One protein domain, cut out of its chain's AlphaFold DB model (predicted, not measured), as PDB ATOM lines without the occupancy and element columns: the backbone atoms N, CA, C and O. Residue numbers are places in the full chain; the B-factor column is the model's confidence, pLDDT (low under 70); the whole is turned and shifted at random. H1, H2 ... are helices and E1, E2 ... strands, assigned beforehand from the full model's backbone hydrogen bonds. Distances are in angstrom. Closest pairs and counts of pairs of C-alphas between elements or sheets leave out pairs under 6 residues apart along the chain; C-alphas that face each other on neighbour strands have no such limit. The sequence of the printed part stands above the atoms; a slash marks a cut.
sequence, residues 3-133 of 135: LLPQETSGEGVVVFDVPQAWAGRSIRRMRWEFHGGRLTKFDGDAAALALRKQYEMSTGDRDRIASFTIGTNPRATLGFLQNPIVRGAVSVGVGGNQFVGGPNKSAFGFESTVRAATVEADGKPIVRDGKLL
ATOM      1  N   LEU A   3      19.045  -2.827 -27.316       94.94
ATOM      2  CA  LEU A   3      19.824  -3.717 -26.470       94.94
ATOM      3  C   LEU A   3      19.396  -5.156 -26.746       94.94
ATOM      4  O   LEU A   3      18.246  -5.403 -27.122       94.94
ATOM      5  N   LEU A   4      20.316  -6.092 -26.533       96.69
ATOM      6  CA  LEU A   4      20.036  -7.523 -26.559       96.69
ATOM      7  C   LEU A   4      19.945  -7.997 -25.104       96.69
ATOM      8  O   LEU A   4      20.961  -7.975 -24.407       96.69
ATOM      9  N   PRO A   5      18.743  -8.337 -24.608       95.94
ATOM     10  CA  PRO A   5      18.600  -8.907 -23.277       95.94
ATOM     11  C   PRO A   5      19.314 -10.255 -23.190       95.94
ATOM     12  O   PRO A   5      19.415 -10.962 -24.191       95.94
ATOM     13  N   GLN A   6      19.733 -10.644 -21.984       96.94
ATOM     14  CA  GLN A   6      20.161 -12.018 -21.738       96.94
ATOM     15  C   GLN A   6      19.008 -12.974 -22.082       96.94
ATOM     16  O   GLN A   6      17.884 -12.808 -21.609       96.94
ATOM     17  N   GLU A   7      19.291 -14.000 -22.872       95.56
ATOM     18  CA  GLU A   7      18.301 -14.857 -23.541       95.56
ATOM     19  C   GLU A   7      17.493 -15.710 -22.553       95.56
ATOM     20  O   GLU A   7      16.403 -16.204 -22.853       95.56
ATOM     21  N   THR A   8      18.062 -15.923 -21.367       96.56
ATOM     22  CA  THR A   8      17.469 -16.672 -20.255       96.56
ATOM     23  C   THR A   8      16.818 -15.770 -19.208       96.56
ATOM     24  O   THR A   8      16.408 -16.260 -18.160       96.56
ATOM     25  N   SER A   9      16.748 -14.463 -19.462       95.06
ATOM     26  CA  SER A   9      16.106 -13.474 -18.593       95.06
ATOM     27  C   SER A   9      14.822 -12.943 -19.225       95.06
ATOM     28  O   SER A   9      14.641 -13.027 -20.434       95.06
ATOM     29  N   GLY A  10      13.936 -12.370 -18.415       95.69
ATOM     30  CA  GLY A  10      12.647 -11.849 -18.869       95.69
ATOM     31  C   GLY A  10      11.490 -12.658 -18.301       95.69
ATOM     32  O   GLY A  10      11.386 -13.866 -18.517       95.69
ATOM     33  N   GLU A  11      10.623 -11.958 -17.578       98.50
ATOM     34  CA  GLU A  11       9.463 -12.495 -16.876       98.50
ATOM     35  C   GLU A  11       8.282 -11.542 -17.054       98.50
ATOM     36  O   GLU A  11       8.453 -10.319 -17.086       98.50
ATOM     37  N   GLY A  12       7.076 -12.097 -17.112       98.44
ATOM     38  CA  GLY A  12       5.839 -11.328 -17.066       98.44
ATOM     39  C   GLY A  12       5.178 -11.153 -18.426       98.44
ATOM     40  O   GLY A  12       5.276 -12.001 -19.306       98.44
ATOM     41  N   VAL A  13       4.417 -10.073 -18.580       98.62
ATOM     42  CA  VAL A  13       3.470  -9.910 -19.687       98.62
ATOM     43  C   VAL A  13       3.685  -8.572 -20.371       98.62
ATOM     44  O   VAL A  13       3.728  -7.535 -19.716       98.62
ATOM     45  N   VAL A  14       3.693  -8.588 -21.700       98.38
ATOM     46  CA  VAL A  14       3.599  -7.383 -22.522       98.38
ATOM     47  C   VAL A  14       2.292  -7.386 -23.305       98.38
ATOM     48  O   VAL A  14       1.923  -8.372 -23.943       98.38
ATOM     49  N   VAL A  15       1.597  -6.251 -23.270       98.31
ATOM     50  CA  VAL A  15       0.430  -5.964 -24.109       98.31
ATOM     51  C   VAL A  15       0.800  -4.818 -25.037       98.31
ATOM     52  O   VAL A  15       1.134  -3.731 -24.574       98.31
ATOM     53  N   PHE A  16       0.745  -5.066 -26.340       97.94
ATOM     54  CA  PHE A  16       1.103  -4.079 -27.353       97.94
ATOM     55  C   PHE A  16      -0.126  -3.254 -27.738       97.94
ATOM     56  O   PHE A  16      -1.160  -3.808 -28.120       97.94
ATOM     57  N   ASP A  17      -0.010  -1.929 -27.629       95.00
ATOM     58  CA  ASP A  17      -1.093  -0.967 -27.867       95.00
ATOM     59  C   ASP A  17      -0.925  -0.171 -29.176       95.00
ATOM     60  O   ASP A  17      -1.750   0.691 -29.501       95.00
ATOM     61  N   VAL A  18       0.140  -0.453 -29.932       97.25
ATOM     62  CA  VAL A  18       0.435   0.169 -31.223       97.25
ATOM     63  C   VAL A  18       0.162  -0.829 -32.349       97.25
ATOM     64  O   VAL A  18       0.666  -1.952 -32.296       97.25
ATOM     65  N   PRO A  19      -0.586  -0.444 -33.401       95.62
ATOM     66  CA  PRO A  19      -0.767  -1.302 -34.560       95.62
ATOM     67  C   PRO A  19       0.565  -1.670 -35.224       95.62
ATOM     68  O   PRO A  19       1.369  -0.793 -35.554       95.62
ATOM     69  N   GLN A  20       0.761  -2.963 -35.476       96.38
ATOM     70  CA  GLN A  20       1.942  -3.501 -36.141       96.38
ATOM     71  C   GLN A  20       1.577  -3.995 -37.542       96.38
ATOM     72  O   GLN A  20       0.707  -4.855 -37.712       96.38
ATOM     73  N   ALA A  21       2.239  -3.446 -38.557       94.75
ATOM     74  CA  ALA A  21       2.101  -3.923 -39.927       94.75
ATOM     75  C   ALA A  21       2.881  -5.234 -40.101       94.75
ATOM     76  O   ALA A  21       4.055  -5.317 -39.745       94.75
ATOM     77  N   TRP A  22       2.235  -6.258 -40.658       95.19
ATOM     78  CA  TRP A  22       2.864  -7.544 -40.951       95.19
ATOM     79  C   TRP A  22       2.139  -8.246 -42.104       95.19
ATOM     80  O   TRP A  22       0.922  -8.406 -42.059       95.19
ATOM     81  N   ALA A  23       2.876  -8.660 -43.141       93.50
ATOM     82  CA  ALA A  23       2.361  -9.438 -44.278       93.50
ATOM     83  C   ALA A  23       1.066  -8.875 -44.915       93.50
ATOM     84  O   ALA A  23       0.110  -9.608 -45.169       93.50
ATOM     85  N   GLY A  24       1.006  -7.554 -45.127       94.06
ATOM     86  CA  GLY A  24      -0.175  -6.868 -45.678       94.06
ATOM     87  C   GLY A  24      -1.360  -6.752 -44.709       94.06
ATOM     88  O   GLY A  24      -2.442  -6.322 -45.102       94.06
ATOM     89  N   ARG A  25      -1.175  -7.129 -43.441       94.75
ATOM     90  CA  ARG A  25      -2.176  -7.076 -42.370       94.75
ATOM     91  C   ARG A  25      -1.761  -6.063 -41.309       94.75
ATOM     92  O   ARG A  25      -0.588  -5.718 -41.175       94.75
ATOM     93  N   SER A  26      -2.738  -5.619 -40.526       95.69
ATOM     94  CA  SER A  26      -2.523  -4.795 -39.338       95.69
ATOM     95  C   SER A  26      -2.895  -5.610 -38.106       95.69
ATOM     96  O   SER A  26      -4.062  -5.958 -37.924       95.69
ATOM     97  N   ILE A  27      -1.898  -5.924 -37.286       97.44
ATOM     98  CA  ILE A  27      -2.082  -6.504 -35.958       97.44
ATOM     99  C   ILE A  27      -2.406  -5.354 -35.014       97.44
ATOM    100  O   ILE A  27      -1.599  -4.443 -34.856       97.44
ATOM    101  N   ARG A  28      -3.593  -5.365 -34.410       96.19
ATOM    102  CA  ARG A  28      -4.082  -4.298 -33.522       96.19
ATOM    103  C   ARG A  28      -4.109  -4.715 -32.062       96.19
ATOM    104  O   ARG A  28      -4.090  -3.857 -31.189       96.19
ATOM    105  N   ARG A  29      -4.201  -6.018 -31.797       96.75
ATOM    106  CA  ARG A  29      -4.115  -6.586 -30.451       96.75
ATOM    107  C   ARG A  29      -3.118  -7.723 -30.453       96.75
ATOM    108  O   ARG A  29      -3.305  -8.698 -31.178       96.75
ATOM    109  N   MET A  30      -2.110  -7.612 -29.600       98.00
ATOM    110  CA  MET A  30      -1.140  -8.667 -29.359       98.00
ATOM    111  C   MET A  30      -0.707  -8.636 -27.898       98.00
ATOM    112  O   MET A  30      -0.511  -7.568 -27.315       98.00
ATOM    113  N   ARG A  31      -0.584  -9.822 -27.311       98.56
ATOM    114  CA  ARG A  31      -0.141 -10.030 -25.938       98.56
ATOM    115  C   ARG A  31       0.846 -11.182 -25.909       98.56
ATOM    116  O   ARG A  31       0.548 -12.258 -26.429       98.56
ATOM    117  N   TRP A  32       1.970 -10.950 -25.250       98.75
ATOM    118  CA  TRP A  32       3.015 -11.934 -25.017       98.75
ATOM    119  C   TRP A  32       3.228 -12.152 -23.527       98.75
ATOM    120  O   TRP A  32       3.120 -11.215 -22.736       98.75
ATOM    121  N   GLU A  33       3.523 -13.393 -23.160       98.81
ATOM    122  CA  GLU A  33       3.909 -13.787 -21.808       98.81
ATOM    123  C   GLU A  33       5.267 -14.474 -21.848       98.81
ATOM    124  O   GLU A  33       5.510 -15.320 -22.711       98.81
ATOM    125  N   PHE A  34       6.139 -14.082 -20.928       98.81
ATOM    126  CA  PHE A  34       7.513 -14.529 -20.832       98.81
ATOM    127  C   PHE A  34       7.767 -15.238 -19.510       98.81
ATOM    128  O   PHE A  34       7.333 -14.766 -18.458       98.81
ATOM    129  N   HIS A  35       8.520 -16.332 -19.584       98.62
ATOM    130  CA  HIS A  35       9.091 -17.016 -18.431       98.62
ATOM    131  C   HIS A  35      10.493 -17.532 -18.765       98.62
ATOM    132  O   HIS A  35      10.677 -18.205 -19.784       98.62
ATOM    133  N   GLY A  36      11.496 -17.203 -17.951       98.12
ATOM    134  CA  GLY A  36      12.896 -17.575 -18.177       98.12
ATOM    135  C   GLY A  36      13.426 -17.139 -19.549       98.12
ATOM    136  O   GLY A  36      14.162 -17.889 -20.203       98.12
ATOM    137  N   GLY A  37      12.972 -15.977 -20.032       98.00
ATOM    138  CA  GLY A  37      13.296 -15.448 -21.358       98.00
ATOM    139  C   GLY A  37      12.664 -16.186 -22.536       98.00
ATOM    140  O   GLY A  37      13.054 -15.942 -23.678       98.00
ATOM    141  N   ARG A  38      11.696 -17.080 -22.294       98.50
ATOM    142  CA  ARG A  38      10.915 -17.759 -23.335       98.50
ATOM    143  C   ARG A  38       9.504 -17.206 -23.430       98.50
ATOM    144  O   ARG A  38       8.852 -17.010 -22.411       98.50
ATOM    145  N   LEU A  39       9.015 -17.038 -24.650       98.56
ATOM    146  CA  LEU A  39       7.633 -16.722 -24.977       98.56
ATOM    147  C   LEU A  39       6.755 -17.956 -24.725       98.56
ATOM    148  O   LEU A  39       6.681 -18.867 -25.551       98.56
ATOM    149  N   THR A  40       6.073 -17.983 -23.586       98.44
ATOM    150  CA  THR A  40       5.200 -19.094 -23.180       98.44
ATOM    151  C   THR A  40       3.773 -18.932 -23.690       98.44
ATOM    152  O   THR A  40       3.074 -19.929 -23.885       98.44
ATOM    153  N   LYS A  41       3.338 -17.695 -23.962       98.50
ATOM    154  CA  LYS A  41       2.005 -17.406 -24.500       98.50
ATOM    155  C   LYS A  41       2.039 -16.337 -25.581       98.50
ATOM    156  O   LYS A  41       2.609 -15.267 -25.389       98.50
ATOM    157  N   PHE A  42       1.363 -16.612 -26.696       98.56
ATOM    158  CA  PHE A  42       1.187 -15.684 -27.811       98.56
ATOM    159  C   PHE A  42      -0.304 -15.590 -28.162       98.56
ATOM    160  O   PHE A  42      -0.862 -16.470 -28.823       98.56
ATOM    161  N   ASP A  43      -0.923 -14.483 -27.749       98.44
ATOM    162  CA  ASP A  43      -2.327 -14.162 -28.002       98.44
ATOM    163  C   ASP A  43      -2.481 -12.872 -28.818       98.44
ATOM    164  O   ASP A  43      -1.592 -12.018 -28.866       98.44
ATOM    165  N   GLY A  44      -3.652 -12.694 -29.427       97.94
ATOM    166  CA  GLY A  44      -4.003 -11.459 -30.113       97.94
ATOM    167  C   GLY A  44      -5.247 -11.581 -30.985       97.94
ATOM    168  O   GLY A  44      -6.069 -12.480 -30.811       97.94
ATOM    169  N   ASP A  45      -5.406 -10.642 -31.913       98.44
ATOM    170  CA  ASP A  45      -6.442 -10.705 -32.945       98.44
ATOM    171  C   ASP A  45      -6.124 -11.728 -34.058       98.44
ATOM    172  O   ASP A  45      -5.111 -12.424 -34.038       98.44
ATOM    173  N   ALA A  46      -7.001 -11.831 -35.061       98.06
ATOM    174  CA  ALA A  46      -6.833 -12.779 -36.163       98.06
ATOM    175  C   ALA A  46      -5.530 -12.574 -36.965       98.06
ATOM    176  O   ALA A  46      -4.993 -13.537 -37.517       98.06
ATOM    177  N   ALA A  47      -5.006 -11.344 -37.035       97.88
ATOM    178  CA  ALA A  47      -3.733 -11.076 -37.694       97.88
ATOM    179  C   ALA A  47      -2.559 -11.558 -36.827       97.88
ATOM    180  O   ALA A  47      -1.662 -12.217 -37.353       97.88
ATOM    181  N   ALA A  48      -2.605 -11.332 -35.509       98.19
ATOM    182  CA  ALA A  48      -1.624 -11.877 -34.568       98.19
ATOM    183  C   ALA A  48      -1.605 -13.413 -34.577       98.19
ATOM    184  O   ALA A  48      -0.538 -14.018 -34.601       98.19
ATOM    185  N   LEU A  49      -2.772 -14.065 -34.623       98.25
ATOM    186  CA  LEU A  49      -2.856 -15.528 -34.690       98.25
ATOM    187  C   LEU A  49      -2.315 -16.091 -36.013       98.25
ATOM    188  O   LEU A  49      -1.807 -17.209 -36.045       98.25
ATOM    189  N   ALA A  50      -2.387 -15.330 -37.107       98.00
ATOM    190  CA  ALA A  50      -1.736 -15.713 -38.356       98.00
ATOM    191  C   ALA A  50      -0.204 -15.604 -38.261       98.00
ATOM    192  O   ALA A  50       0.487 -16.507 -38.729       98.00
ATOM    193  N   LEU A  51       0.323 -14.563 -37.606       98.06
ATOM    194  CA  LEU A  51       1.751 -14.456 -37.284       98.06
ATOM    195  C   LEU A  51       2.201 -15.596 -36.360       98.06
ATOM    196  O   LEU A  51       3.258 -16.189 -36.579       98.06
ATOM    197  N   ARG A  52       1.366 -15.969 -35.383       98.19
ATOM    198  CA  ARG A  52       1.632 -17.090 -34.476       98.19
ATOM    199  C   ARG A  52       1.852 -18.406 -35.223       98.19
ATOM    200  O   ARG A  52       2.727 -19.163 -34.834       98.19
ATOM    201  N   LYS A  53       1.141 -18.656 -36.327       97.50
ATOM    202  CA  LYS A  53       1.386 -19.844 -37.167       97.50
ATOM    203  C   LYS A  53       2.793 -19.843 -37.770       97.50
ATOM    204  O   LYS A  53       3.445 -20.880 -37.790       97.50
ATOM    205  N   GLN A  54       3.288 -18.692 -38.237       96.12
ATOM    206  CA  GLN A  54       4.668 -18.580 -38.729       96.12
ATOM    207  C   GLN A  54       5.677 -18.824 -37.601       96.12
ATOM    208  O   GLN A  54       6.649 -19.552 -37.796       96.12
ATOM    209  N   TYR A  55       5.416 -18.269 -36.416       97.56
ATOM    210  CA  TYR A  55       6.181 -18.572 -35.208       97.56
ATOM    211  C   TYR A  55       6.183 -20.079 -34.906       97.56
ATOM    212  O   TYR A  55       7.255 -20.643 -34.734       97.56
ATOM    213  N   GLU A  56       5.023 -20.744 -34.889       97.44
ATOM    214  CA  GLU A  56       4.845 -22.183 -34.609       97.44
ATOM    215  C   GLU A  56       5.601 -23.094 -35.583       97.44
ATOM    216  O   GLU A  56       6.148 -24.107 -35.158       97.44
ATOM    217  N   MET A  57       5.672 -22.717 -36.862       96.88
ATOM    218  CA  MET A  57       6.399 -23.467 -37.896       96.88
ATOM    219  C   MET A  57       7.912 -23.208 -37.903       96.88
ATOM    220  O   MET A  57       8.651 -23.907 -38.595       96.88
ATOM    221  N   SER A  58       8.381 -22.186 -37.189       96.69
ATOM    222  CA  SER A  58       9.798 -21.830 -37.167       96.69
ATOM    223  C   SER A  58      10.593 -22.734 -36.226       96.69
ATOM    224  O   SER A  58      10.044 -23.404 -35.354       96.69
ATOM    225  N   THR A  59      11.914 -22.740 -36.382       94.81
ATOM    226  CA  THR A  59      12.840 -23.556 -35.585       94.81
ATOM    227  C   THR A  59      13.867 -22.688 -34.856       94.81
ATOM    228  O   THR A  59      13.931 -21.468 -35.053       94.81
ATOM    229  N   GLY A  60      14.666 -23.318 -33.991       96.31
ATOM    230  CA  GLY A  60      15.692 -22.646 -33.197       96.31
ATOM    231  C   GLY A  60      15.100 -21.787 -32.081       96.31
ATOM    232  O   GLY A  60      14.027 -22.092 -31.560       96.31
ATOM    233  N   ASP A  61      15.780 -20.693 -31.756       97.75
ATOM    234  CA  ASP A  61      15.475 -19.803 -30.626       97.75
ATOM    235  C   ASP A  61      14.285 -18.858 -30.887       97.75
ATOM    236  O   ASP A  61      14.279 -17.703 -30.472       97.75
ATOM    237  N   ARG A  62      13.263 -19.337 -31.607       97.69
ATOM    238  CA  ARG A  62      12.083 -18.562 -32.043       97.69
ATOM    239  C   ARG A  62      11.304 -17.929 -30.892       97.69
ATOM    240  O   ARG A  62      10.632 -16.921 -31.086       97.69
ATOM    241  N   ASP A  63      11.352 -18.564 -29.728       98.19
ATOM    242  CA  ASP A  63      10.637 -18.194 -28.515       98.19
ATOM    243  C   ASP A  63      11.505 -17.387 -27.548       98.19
ATOM    244  O   ASP A  63      11.006 -16.961 -26.516       98.19
ATOM    245  N   ARG A  64      12.783 -17.147 -27.849       98.25
ATOM    246  CA  ARG A  64      13.663 -16.381 -26.964       98.25
ATOM    247  C   ARG A  64      13.417 -14.887 -27.080       98.25
ATOM    248  O   ARG A  64      13.237 -14.380 -28.186       98.25
ATOM    249  N   ILE A  65      13.460 -14.175 -25.954       98.38
ATOM    250  CA  ILE A  65      13.566 -12.715 -25.972       98.38
ATOM    251  C   ILE A  65      14.835 -12.319 -26.735       98.38
ATOM    252  O   ILE A  65      15.895 -12.923 -26.559       98.38
ATOM    253  N   ALA A  66      14.708 -11.354 -27.640       97.94
ATOM    254  CA  ALA A  66      15.719 -11.094 -28.660       97.94
ATOM    255  C   ALA A  66      16.209  -9.650 -28.665       97.94
ATOM    256  O   ALA A  66      17.388  -9.409 -28.926       97.94
ATOM    257  N   SER A  67      15.320  -8.696 -28.387       97.62
ATOM    258  CA  SER A  67      15.651  -7.276 -28.403       97.62
ATOM    259  C   SER A  67      14.774  -6.473 -27.450       97.62
ATOM    260  O   SER A  67      13.616  -6.804 -27.187       97.62
ATOM    261  N   PHE A  68      15.347  -5.379 -26.961       97.69
ATOM    262  CA  PHE A  68      14.651  -4.326 -26.241       97.69
ATOM    263  C   PHE A  68      15.087  -2.977 -26.812       97.69
ATOM    264  O   PHE A  68      16.273  -2.644 -26.799       97.69
ATOM    265  N   THR A  69      14.142  -2.199 -27.332       97.69
ATOM    266  CA  THR A  69      14.424  -0.940 -28.026       97.69
ATOM    267  C   THR A  69      13.692   0.213 -27.356       97.69
ATOM    268  O   THR A  69      12.481   0.150 -27.182       97.69
ATOM    269  N   ILE A  70      14.408   1.296 -27.050       97.81
ATOM    270  CA  ILE A  70      13.825   2.601 -26.708       97.81
ATOM    271  C   ILE A  70      14.049   3.537 -27.892       97.81
ATOM    272  O   ILE A  70      15.195   3.815 -28.268       97.81
ATOM    273  N   GLY A  71      12.972   4.033 -28.489       97.50
ATOM    274  CA  GLY A  71      13.058   4.971 -29.599       97.50
ATOM    275  C   GLY A  71      13.566   6.344 -29.151       97.50
ATOM    276  O   GLY A  71      13.291   6.814 -28.045       97.50
ATOM    277  N   THR A  72      14.334   7.005 -30.015       96.75
ATOM    278  CA  THR A  72      15.011   8.279 -29.706       96.75
ATOM    279  C   THR A  72      14.725   9.381 -30.722       96.75
ATOM    280  O   THR A  72      15.075  10.533 -30.470       96.75
ATOM    281  N   ASN A  73      14.070   9.071 -31.847       96.75
ATOM    282  CA  ASN A  73      13.832  10.021 -32.929       96.75
ATOM    283  C   ASN A  73      12.589  10.886 -32.641       96.75
ATOM    284  O   ASN A  73      11.470  10.368 -32.696       96.75
ATOM    285  N   PRO A  74      12.746  12.200 -32.384       96.00
ATOM    286  CA  PRO A  74      11.616  13.085 -32.097       96.00
ATOM    287  C   PRO A  74      10.762  13.407 -33.331       96.00
ATOM    288  O   PRO A  74       9.673  13.946 -33.186       96.00
ATOM    289  N   ARG A  75      11.246  13.106 -34.546       96.94
ATOM    290  CA  ARG A  75      10.528  13.364 -35.806       96.94
ATOM    291  C   ARG A  75       9.691  12.176 -36.279       96.94
ATOM    292  O   ARG A  75       8.912  12.319 -37.215       96.94
ATOM    293  N   ALA A  76       9.878  10.999 -35.685       97.12
ATOM    294  CA  ALA A  76       9.104   9.815 -36.032       97.12
ATOM    295  C   ALA A  76       7.765   9.806 -35.279       97.12
ATOM    296  O   ALA A  76       7.682  10.262 -34.143       97.12
ATOM    297  N   THR A  77       6.723   9.259 -35.907       96.75
ATOM    298  CA  THR A  77       5.379   9.106 -35.319       96.75
ATOM    299  C   THR A  77       4.951   7.642 -35.379       96.75
ATOM    300  O   THR A  77       5.314   6.942 -36.323       96.75
ATOM    301  N   LEU A  78       4.195   7.170 -34.384       96.56
ATOM    302  CA  LEU A  78       3.681   5.795 -34.333       96.56
ATOM    303  C   LEU A  78       2.637   5.529 -35.428       96.56
ATOM    304  O   LEU A  78       1.945   6.440 -35.875       96.56
ATOM    305  N   GLY A  79       2.481   4.258 -35.792       91.81
ATOM    306  CA  GLY A  79       1.393   3.755 -36.634       91.81
ATOM    307  C   GLY A  79       1.825   2.861 -37.797       91.81
ATOM    308  O   GLY A  79       0.956   2.365 -38.511       91.81
ATOM    309  N   PHE A  80       3.129   2.652 -38.016       90.00
ATOM    310  CA  PHE A  80       3.620   1.829 -39.126       90.00
ATOM    311  C   PHE A  80       5.028   1.259 -38.857       90.00
ATOM    312  O   PHE A  80       5.365   0.954 -37.719       90.00
ATOM    313  N   LEU A  81       5.862   1.073 -39.882       91.62
ATOM    314  CA  LEU A  81       7.160   0.390 -39.766       91.62
ATOM    315  C   LEU A  81       8.183   1.117 -38.875       91.62
ATOM    316  O   LEU A  81       9.098   0.494 -38.354       91.62
ATOM    317  N   GLN A  82       8.027   2.423 -38.668       95.75
ATOM    318  CA  GLN A  82       8.926   3.246 -37.859       95.75
ATOM    319  C   GLN A  82       8.652   3.196 -36.348       95.75
ATOM    320  O   GLN A  82       9.303   3.927 -35.601       95.75
ATOM    321  N   ASN A  83       7.691   2.392 -35.877       97.12
ATOM    322  CA  ASN A  83       7.314   2.361 -34.458       97.12
ATOM    323  C   ASN A  83       8.516   2.259 -33.486       97.12
ATOM    324  O   ASN A  83       8.553   3.053 -32.542       97.12
ATOM    325  N   PRO A  84       9.537   1.404 -33.724       97.12
ATOM    326  CA  PRO A  84      10.648   1.230 -32.781       97.12
ATOM    327  C   PRO A  84      11.546   2.458 -32.599       97.12
ATOM    328  O   PRO A  84      12.255   2.558 -31.599       97.12
ATOM    329  N   ILE A  85      11.542   3.405 -33.546       97.38
ATOM    330  CA  ILE A  85      12.418   4.585 -33.483       97.38
ATOM    331  C   ILE A  85      11.740   5.811 -32.866       97.38
ATOM    332  O   ILE A  85      12.437   6.782 -32.563       97.38
ATOM    333  N   VAL A  86      10.417   5.789 -32.669       98.00
ATOM    334  CA  VAL A  86       9.653   6.925 -32.128       98.00
ATOM    335  C   VAL A  86      10.123   7.266 -30.719       98.00
ATOM    336  O   VAL A  86      10.185   6.394 -29.856       98.00
ATOM    337  N   ARG A  87      10.458   8.540 -30.475       97.19
ATOM    338  CA  ARG A  87      11.000   8.988 -29.186       97.19
ATOM    339  C   ARG A  87      10.119   8.546 -28.013       97.19
ATOM    340  O   ARG A  87       8.961   8.935 -27.937       97.19
ATOM    341  N   GLY A  88      10.712   7.778 -27.097       97.31
ATOM    342  CA  GLY A  88      10.076   7.285 -25.874       97.31
ATOM    343  C   GLY A  88       9.186   6.047 -26.042       97.31
ATOM    344  O   GLY A  88       8.788   5.467 -25.035       97.31
ATOM    345  N   ALA A  89       8.933   5.588 -27.270       98.06
ATOM    346  CA  ALA A  89       8.275   4.307 -27.503       98.06
ATOM    347  C   ALA A  89       9.220   3.146 -27.164       98.06
ATOM    348  O   ALA A  89      10.435   3.238 -27.368       98.06
ATOM    349  N   VAL A  90       8.657   2.045 -26.670       98.31
ATOM    350  CA  VAL A  90       9.414   0.862 -26.244       98.31
ATOM    351  C   VAL A  90       9.016  -0.322 -27.101       98.31
ATOM    352  O   VAL A  90       7.830  -0.599 -27.233       98.31
ATOM    353  N   SER A  91       9.979  -1.032 -27.680       98.38
ATOM    354  CA  SER A  91       9.714  -2.257 -28.439       98.38
ATOM    355  C   SER A  91      10.407  -3.456 -27.818       98.38
ATOM    356  O   SER A  91      11.534  -3.347 -27.338       98.38
ATOM    357  N   VAL A  92       9.715  -4.592 -27.834       98.38
ATOM    358  CA  VAL A  92      10.223  -5.885 -27.368       98.38
ATOM    359  C   VAL A  92      10.183  -6.848 -28.541       98.38
ATOM    360  O   VAL A  92       9.170  -6.926 -29.243       98.38
ATOM    361  N   GLY A  93      11.282  -7.566 -28.753       97.88
ATOM    362  CA  GLY A  93      11.411  -8.559 -29.809       97.88
ATOM    363  C   GLY A  93      11.640  -9.970 -29.290       97.88
ATOM    364  O   GLY A  93      12.187 -10.168 -28.203       97.88
ATOM    365  N   VAL A  94      11.250 -10.948 -30.105       98.31
ATOM    366  CA  VAL A  94      11.508 -12.380 -29.907       98.31
ATOM    367  C   VAL A  94      12.115 -13.005 -31.160       98.31
ATOM    368  O   VAL A  94      11.931 -12.502 -32.272       98.31
ATOM    369  N   GLY A  95      12.801 -14.130 -30.981       98.31
ATOM    370  CA  GLY A  95      13.399 -14.905 -32.056       98.31
ATOM    371  C   GLY A  95      14.883 -14.617 -32.272       98.31
ATOM    372  O   GLY A  95      15.643 -14.353 -31.340       98.31
ATOM    373  N   GLY A  96      15.306 -14.714 -33.528       97.75
ATOM    374  CA  GLY A  96      16.692 -14.586 -33.948       97.75
ATOM    375  C   GLY A  96      17.215 -13.156 -33.842       97.75
ATOM    376  O   GLY A  96      16.596 -12.216 -34.343       97.75
ATOM    377  N   ASN A  97      18.389 -13.002 -33.233       97.19
ATOM    378  CA  ASN A  97      19.142 -11.747 -33.162       97.19
ATOM    379  C   ASN A  97      20.586 -11.902 -33.685       97.19
ATOM    380  O   ASN A  97      21.424 -11.018 -33.502       97.19
ATOM    381  N   GLN A  98      20.867 -12.986 -34.415       95.25
ATOM    382  CA  GLN A  98      22.186 -13.292 -34.971       95.25
ATOM    383  C   GLN A  98      22.739 -12.204 -35.906       95.25
ATOM    384  O   GLN A  98      23.947 -11.992 -35.968       95.25
ATOM    385  N   PHE A  99      21.870 -11.471 -36.609       89.56
ATOM    386  CA  PHE A  99      22.279 -10.412 -37.545       89.56
ATOM    387  C   PHE A  99      22.762  -9.133 -36.855       89.56
ATOM    388  O   PHE A  99      23.375  -8.285 -37.498       89.56
ATOM    389  N   VAL A 100      22.504  -9.002 -35.554       90.50
ATOM    390  CA  VAL A 100      22.982  -7.896 -34.712       90.50
ATOM    391  C   VAL A 100      24.003  -8.376 -33.674       90.50
ATOM    392  O   VAL A 100      24.296  -7.663 -32.720       90.50
ATOM    393  N   GLY A 101      24.562  -9.578 -33.870       92.81
ATOM    394  CA  GLY A 101      25.627 -10.147 -33.040       92.81
ATOM    395  C   GLY A 101      25.156 -10.902 -31.795       92.81
ATOM    396  O   GLY A 101      25.996 -11.291 -30.987       92.81
ATOM    397  N   GLY A 102      23.849 -11.118 -31.626       95.94
ATOM    398  CA  GLY A 102      23.315 -11.911 -30.519       95.94
ATOM    399  C   GLY A 102      23.383 -13.426 -30.763       95.94
ATOM    400  O   GLY A 102      23.614 -13.870 -31.894       95.94
ATOM    401  N   PRO A 103      23.194 -14.248 -29.717       96.50
ATOM    402  CA  PRO A 103      23.345 -15.696 -29.819       96.50
ATOM    403  C   PRO A 103      22.061 -16.438 -30.218       96.50
ATOM    404  O   PRO A 103      22.167 -17.617 -30.561       96.50
ATOM    405  N   ASN A 104      20.883 -15.795 -30.222       97.81
ATOM    406  CA  ASN A 104      19.641 -16.450 -30.638       97.81
ATOM    407  C   ASN A 104      19.704 -16.752 -32.132       97.81
ATOM    408  O   ASN A 104      19.784 -15.835 -32.956       97.81
ATOM    409  N   LYS A 105      19.596 -18.029 -32.494       97.75
ATOM    410  CA  LYS A 105      19.572 -18.484 -33.886       97.75
ATOM    411  C   LYS A 105      18.182 -18.989 -34.225       97.75
ATOM    412  O   LYS A 105      17.781 -20.080 -33.825       97.75
ATOM    413  N   SER A 106      17.447 -18.205 -35.005       97.12
ATOM    414  CA  SER A 106      16.138 -18.604 -35.521       97.12
ATOM    415  C   SER A 106      15.876 -18.015 -36.904       97.12
ATOM    416  O   SER A 106      16.423 -16.972 -37.271       97.12
ATOM    417  N   ALA A 107      15.019 -18.696 -37.665       94.00
ATOM    418  CA  ALA A 107      14.413 -18.172 -38.888       94.00
ATOM    419  C   ALA A 107      13.216 -17.240 -38.603       94.00
ATOM    420  O   ALA A 107      12.706 -16.594 -39.517       94.00
ATOM    421  N   PHE A 108      12.762 -17.173 -37.346       97.31
ATOM    422  CA  PHE A 108      11.748 -16.234 -36.887       97.31
ATOM    423  C   PHE A 108      12.405 -15.060 -36.176       97.31
ATOM    424  O   PHE A 108      13.281 -15.260 -35.344       97.31
ATOM    425  N   GLY A 109      11.939 -13.853 -36.460       96.88
ATOM    426  CA  GLY A 109      12.269 -12.651 -35.709       96.88
ATOM    427  C   GLY A 109      11.094 -11.695 -35.809       96.88
ATOM    428  O   GLY A 109      10.582 -11.459 -36.906       96.88
ATOM    429  N   PHE A 110      10.627 -11.189 -34.675       97.56
ATOM    430  CA  PHE A 110       9.519 -10.246 -34.657       97.56
ATOM    431  C   PHE A 110       9.627  -9.311 -33.464       97.56
ATOM    432  O   PHE A 110       9.945  -9.753 -32.363       97.56
ATOM    433  N   GLU A 111       9.308  -8.039 -33.670       97.44
ATOM    434  CA  GLU A 111       9.202  -7.051 -32.603       97.44
ATOM    435  C   GLU A 111       7.895  -6.275 -32.703       97.44
ATOM    436  O   GLU A 111       7.276  -6.169 -33.766       97.44
ATOM    437  N   SER A 112       7.465  -5.734 -31.570       98.00
ATOM    438  CA  SER A 112       6.313  -4.847 -31.516       98.00
ATOM    439  C   SER A 112       6.453  -3.833 -30.394       98.00
ATOM    440  O   SER A 112       7.323  -3.958 -29.532       98.00
ATOM    441  N   THR A 113       5.614  -2.802 -30.437       98.50
ATOM    442  CA  THR A 113       5.829  -1.549 -29.717       98.50
ATOM    443  C   THR A 113       4.710  -1.267 -28.722       98.50
ATOM    444  O   THR A 113       3.526  -1.429 -29.014       98.50
ATOM    445  N   VAL A 114       5.113  -0.791 -27.549       98.25
ATOM    446  CA  VAL A 114       4.282  -0.162 -26.529       98.25
ATOM    447  C   VAL A 114       4.553   1.340 -26.572       98.25
ATOM    448  O   VAL A 114       5.697   1.789 -26.452       98.25
ATOM    449  N   ARG A 115       3.506   2.141 -26.759       96.75
ATOM    450  CA  ARG A 115       3.606   3.604 -26.888       96.75
ATOM    451  C   ARG A 115       3.970   4.294 -25.582       96.75
ATOM    452  O   ARG A 115       4.792   5.200 -25.587       96.75
ATOM    453  N   ALA A 116       3.299   3.913 -24.497       94.69
ATOM    454  CA  ALA A 116       3.294   4.653 -23.236       94.69
ATOM    455  C   ALA A 116       3.861   3.819 -22.079       94.69
ATOM    456  O   ALA A 116       3.291   3.775 -20.993       94.69
ATOM    457  N   ALA A 117       4.966   3.114 -22.318       97.25
ATOM    458  CA  ALA A 117       5.629   2.344 -21.273       97.25
ATOM    459  C   ALA A 117       6.339   3.259 -20.258       97.25
ATOM    460  O   ALA A 117       6.752   4.377 -20.581       97.25
ATOM    461  N   THR A 118       6.535   2.734 -19.051       97.69
ATOM    462  CA  THR A 118       7.511   3.242 -18.082       97.69
ATOM    463  C   THR A 118       8.648   2.232 -18.002       97.69
ATOM    464  O   THR A 118       8.403   1.032 -17.902       97.69
ATOM    465  N   VAL A 119       9.885   2.718 -18.099       97.38
ATOM    466  CA  VAL A 119      11.097   1.894 -18.073       97.38
ATOM    467  C   VAL A 119      12.022   2.433 -17.004       97.38
ATOM    468  O   VAL A 119      12.335   3.628 -16.993       97.38
ATOM    469  N   GLU A 120      12.493   1.532 -16.153       96.88
ATOM    470  CA  GLU A 120      13.494   1.809 -15.138       96.88
ATOM    471  C   GLU A 120      14.754   0.986 -15.409       96.88
ATOM    472  O   GLU A 120      14.673  -0.179 -15.793       96.88
ATOM    473  N   ALA A 121      15.913   1.601 -15.203       95.00
ATOM    474  CA  ALA A 121      17.204   0.927 -15.162       95.00
ATOM    475  C   ALA A 121      17.748   1.061 -13.739       95.00
ATOM    476  O   ALA A 121      17.869   2.178 -13.235       95.00
ATOM    477  N   ASP A 122      18.005  -0.064 -13.071       95.38
ATOM    478  CA  ASP A 122      18.449  -0.110 -11.670       95.38
ATOM    479  C   ASP A 122      17.570   0.737 -10.723       95.38
ATOM    480  O   ASP A 122      18.061   1.489  -9.880       95.38
ATOM    481  N   GLY A 123      16.246   0.669 -10.913       95.62
ATOM    482  CA  GLY A 123      15.253   1.429 -10.140       95.62
ATOM    483  C   GLY A 123      15.183   2.928 -10.465       95.62
ATOM    484  O   GLY A 123      14.493   3.678  -9.776       95.62
ATOM    485  N   LYS A 124      15.898   3.401 -11.494       96.31
ATOM    486  CA  LYS A 124      15.850   4.797 -11.952       96.31
ATOM    487  C   LYS A 124      15.026   4.912 -13.233       96.31
ATOM    488  O   LYS A 124      15.354   4.248 -14.218       96.31
ATOM    489  N   PRO A 125      14.004   5.781 -13.283       96.38
ATOM    490  CA  PRO A 125      13.177   5.945 -14.470       96.38
ATOM    491  C   PRO A 125      13.972   6.600 -15.603       96.38
ATOM    492  O   PRO A 125      14.533   7.683 -15.441       96.38
ATOM    493  N   ILE A 126      13.974   5.962 -16.772       96.69
ATOM    494  CA  ILE A 126      14.576   6.484 -18.010       96.69
ATOM    495  C   ILE A 126      13.518   6.809 -19.069       96.69
ATOM    496  O   ILE A 126      13.727   7.692 -19.903       96.69
ATOM    497  N   VAL A 127      12.356   6.157 -19.004       97.50
ATOM    498  CA  VAL A 127      11.146   6.498 -19.760       97.50
ATOM    499  C   VAL A 127       9.978   6.511 -18.783       97.50
ATOM    500  O   VAL A 127       9.869   5.607 -17.959       97.50
ATOM    501  N   ARG A 128       9.095   7.507 -18.870       97.94
ATOM    502  CA  ARG A 128       7.853   7.565 -18.089       97.94
ATOM    503  C   ARG A 128       6.687   7.929 -18.988       97.94
ATOM    504  O   ARG A 128       6.737   8.963 -19.650       97.94
ATOM    505  N   ASP A 129       5.673   7.070 -19.028       97.19
ATOM    506  CA  ASP A 129       4.471   7.235 -19.855       97.19
ATOM    507  C   ASP A 129       4.798   7.570 -21.325       97.19
ATOM    508  O   ASP A 129       4.223   8.477 -21.931       97.19
ATOM    509  N   GLY A 130       5.791   6.877 -21.895       96.44
ATOM    510  CA  GLY A 130       6.250   7.100 -23.272       96.44
ATOM    511  C   GLY A 130       7.102   8.358 -23.481       96.44
ATOM    512  O   GLY A 130       7.372   8.735 -24.619       96.44
ATOM    513  N   LYS A 131       7.542   9.033 -22.413       96.75
ATOM    514  CA  LYS A 131       8.454  10.184 -22.484       96.75
ATOM    515  C   LYS A 131       9.850   9.782 -22.038       96.75
ATOM    516  O   LYS A 131      10.046   9.376 -20.896       96.75
ATOM    517  N   LEU A 132      10.825   9.930 -22.933       95.00
ATOM    518  CA  LEU A 132      12.241   9.727 -22.622       95.00
ATOM    519  C   LEU A 132      12.729  10.834 -21.671       95.00
ATOM    520  O   LEU A 132      12.623  12.012 -22.011       95.00
ATOM    521  N   LEU A 133      13.239  10.448 -20.500       94.00
ATOM    522  CA  LEU A 133      13.644  11.363 -19.422       94.00
ATOM    523  C   LEU A 133      15.125  11.746 -19.465       94.00
ATOM    524  O   LEU A 133      15.527  12.725 -18.845       94.00
TER     525      LEU A 133
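Overview. This is residues 3 to 133 of the 135 residues of an uncharacterized protein of Euryarchaeota archaeon (UniProt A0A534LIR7). Two small three-stranded sheets stand face to face as a crossed sandwich, E1 E4 E5 on one side and E6 E7 E8 on the other. The one helix, H1, packs on the first sheet and beside the short hairpin E2 E3, and a second short hairpin, E9 E10, lies far from H1 at the other end of the body. The printed part has 131 residues, with named elements in the order E1 E2 E3 E4 E5 H1 E6 E7 E8 E9 E10; fewer than half of its residues are in them, and their class is mostly strand. Both sheets of the sandwich are antiparallel, in the orders E1 E4 E5 and E6 E7 E8. The whole is compact, with a radius of gyration of the C-alphas of 14.1 A, and rounded, spanning 40 by 32 by 26 A.

Arrangement. In the first sheet E4, residues 30 to 35, is the inner strand, with E1, residues 12 to 16, and E5, residues 38 to 44, at the edges. N 14 and O 32 are 2.9 A apart across E1 and E4, and N 33 and O 41 are 3.1 A apart across the hairpin E4 and E5, both within hydrogen-bond range. The other sheet is a meander, each strand the antiparallel neighbour of the one before: E6, residues 65 to 70, E7, residues 90 to 95, and E8, residues 109 to 114. It is twisted, its C-alphas lying up to 4.1 A off the best plane. N 69 and O 91 are 2.8 A apart across E6 and E7, and N 92 and O 112 are 3.0 A apart across E7 and E8. These two sheets form a sandwich, two sheets face to face, with the facing parts 10.0 A centre to centre and the strands at 65 degrees. Among the closest C-alphas between them are those of Phe 16 in E1 and Val 114 in E8, 5.1 A apart. E1 and E7 are near each other, with 5 pairs of C-alphas within 10 A. H1, residues 46 to 57, is on one face of the sheet E1 E4 E5, which gives two layers, a helix layer and a sheet layer. It lies over E5 at a height over the sheet of 7.6 A, and runs along the strands, only just, at 29.7 degrees to E5 on the local plane. Its closest C-alphas to E5 are those of Arg 52 and Phe 42, 6.8 A apart. In H1, 7 of 8 O i to N i+4 pairs are within hydrogen-bond range. E2, residues 20 to 22, and E3, residues 25 to 27, form a hairpin in which N 22 and O 25 are 2.9 A apart. The closest C-alphas of E3 and H1 are those of Ile 27 and Ala 47, 5.2 A apart. E3 runs on into E4 at 55 degrees. E9, residues 119 to 121, and E10, residues 124 to 128, form a hairpin with N 121 and O 124 2.9 A apart; both strands are apart from H1.

Along the chain. E1 begins at C-alpha 12 (5.839, -11.328, -17.066) and is 13.4 A long. E4 measures 17.1 A, E5 17.6 A and H1 17.1 A from first to last C-alpha; H1 begins at C-alpha 46 (-6.833, -12.779, -36.163). E6 measures 15.3 A, E7 17.3 A and E8 17.4 A. E2 and E3 are 6.4 A each, and E9 is 6.8 A. E10 is 10.5 A and ends at C-alpha 128 (7.853, 7.565, -18.089).

Size, cuts and confidence. The two C-alphas farthest apart are those of Met 57 and Leu 133, at 40.1 A. The printed part has no cut. The links E6 to E7, residues 71 to 89, and E7 to E8, residues 96 to 108, are long. The mean pLDDT of the printed part is 96.8, and no printed residue is under 70.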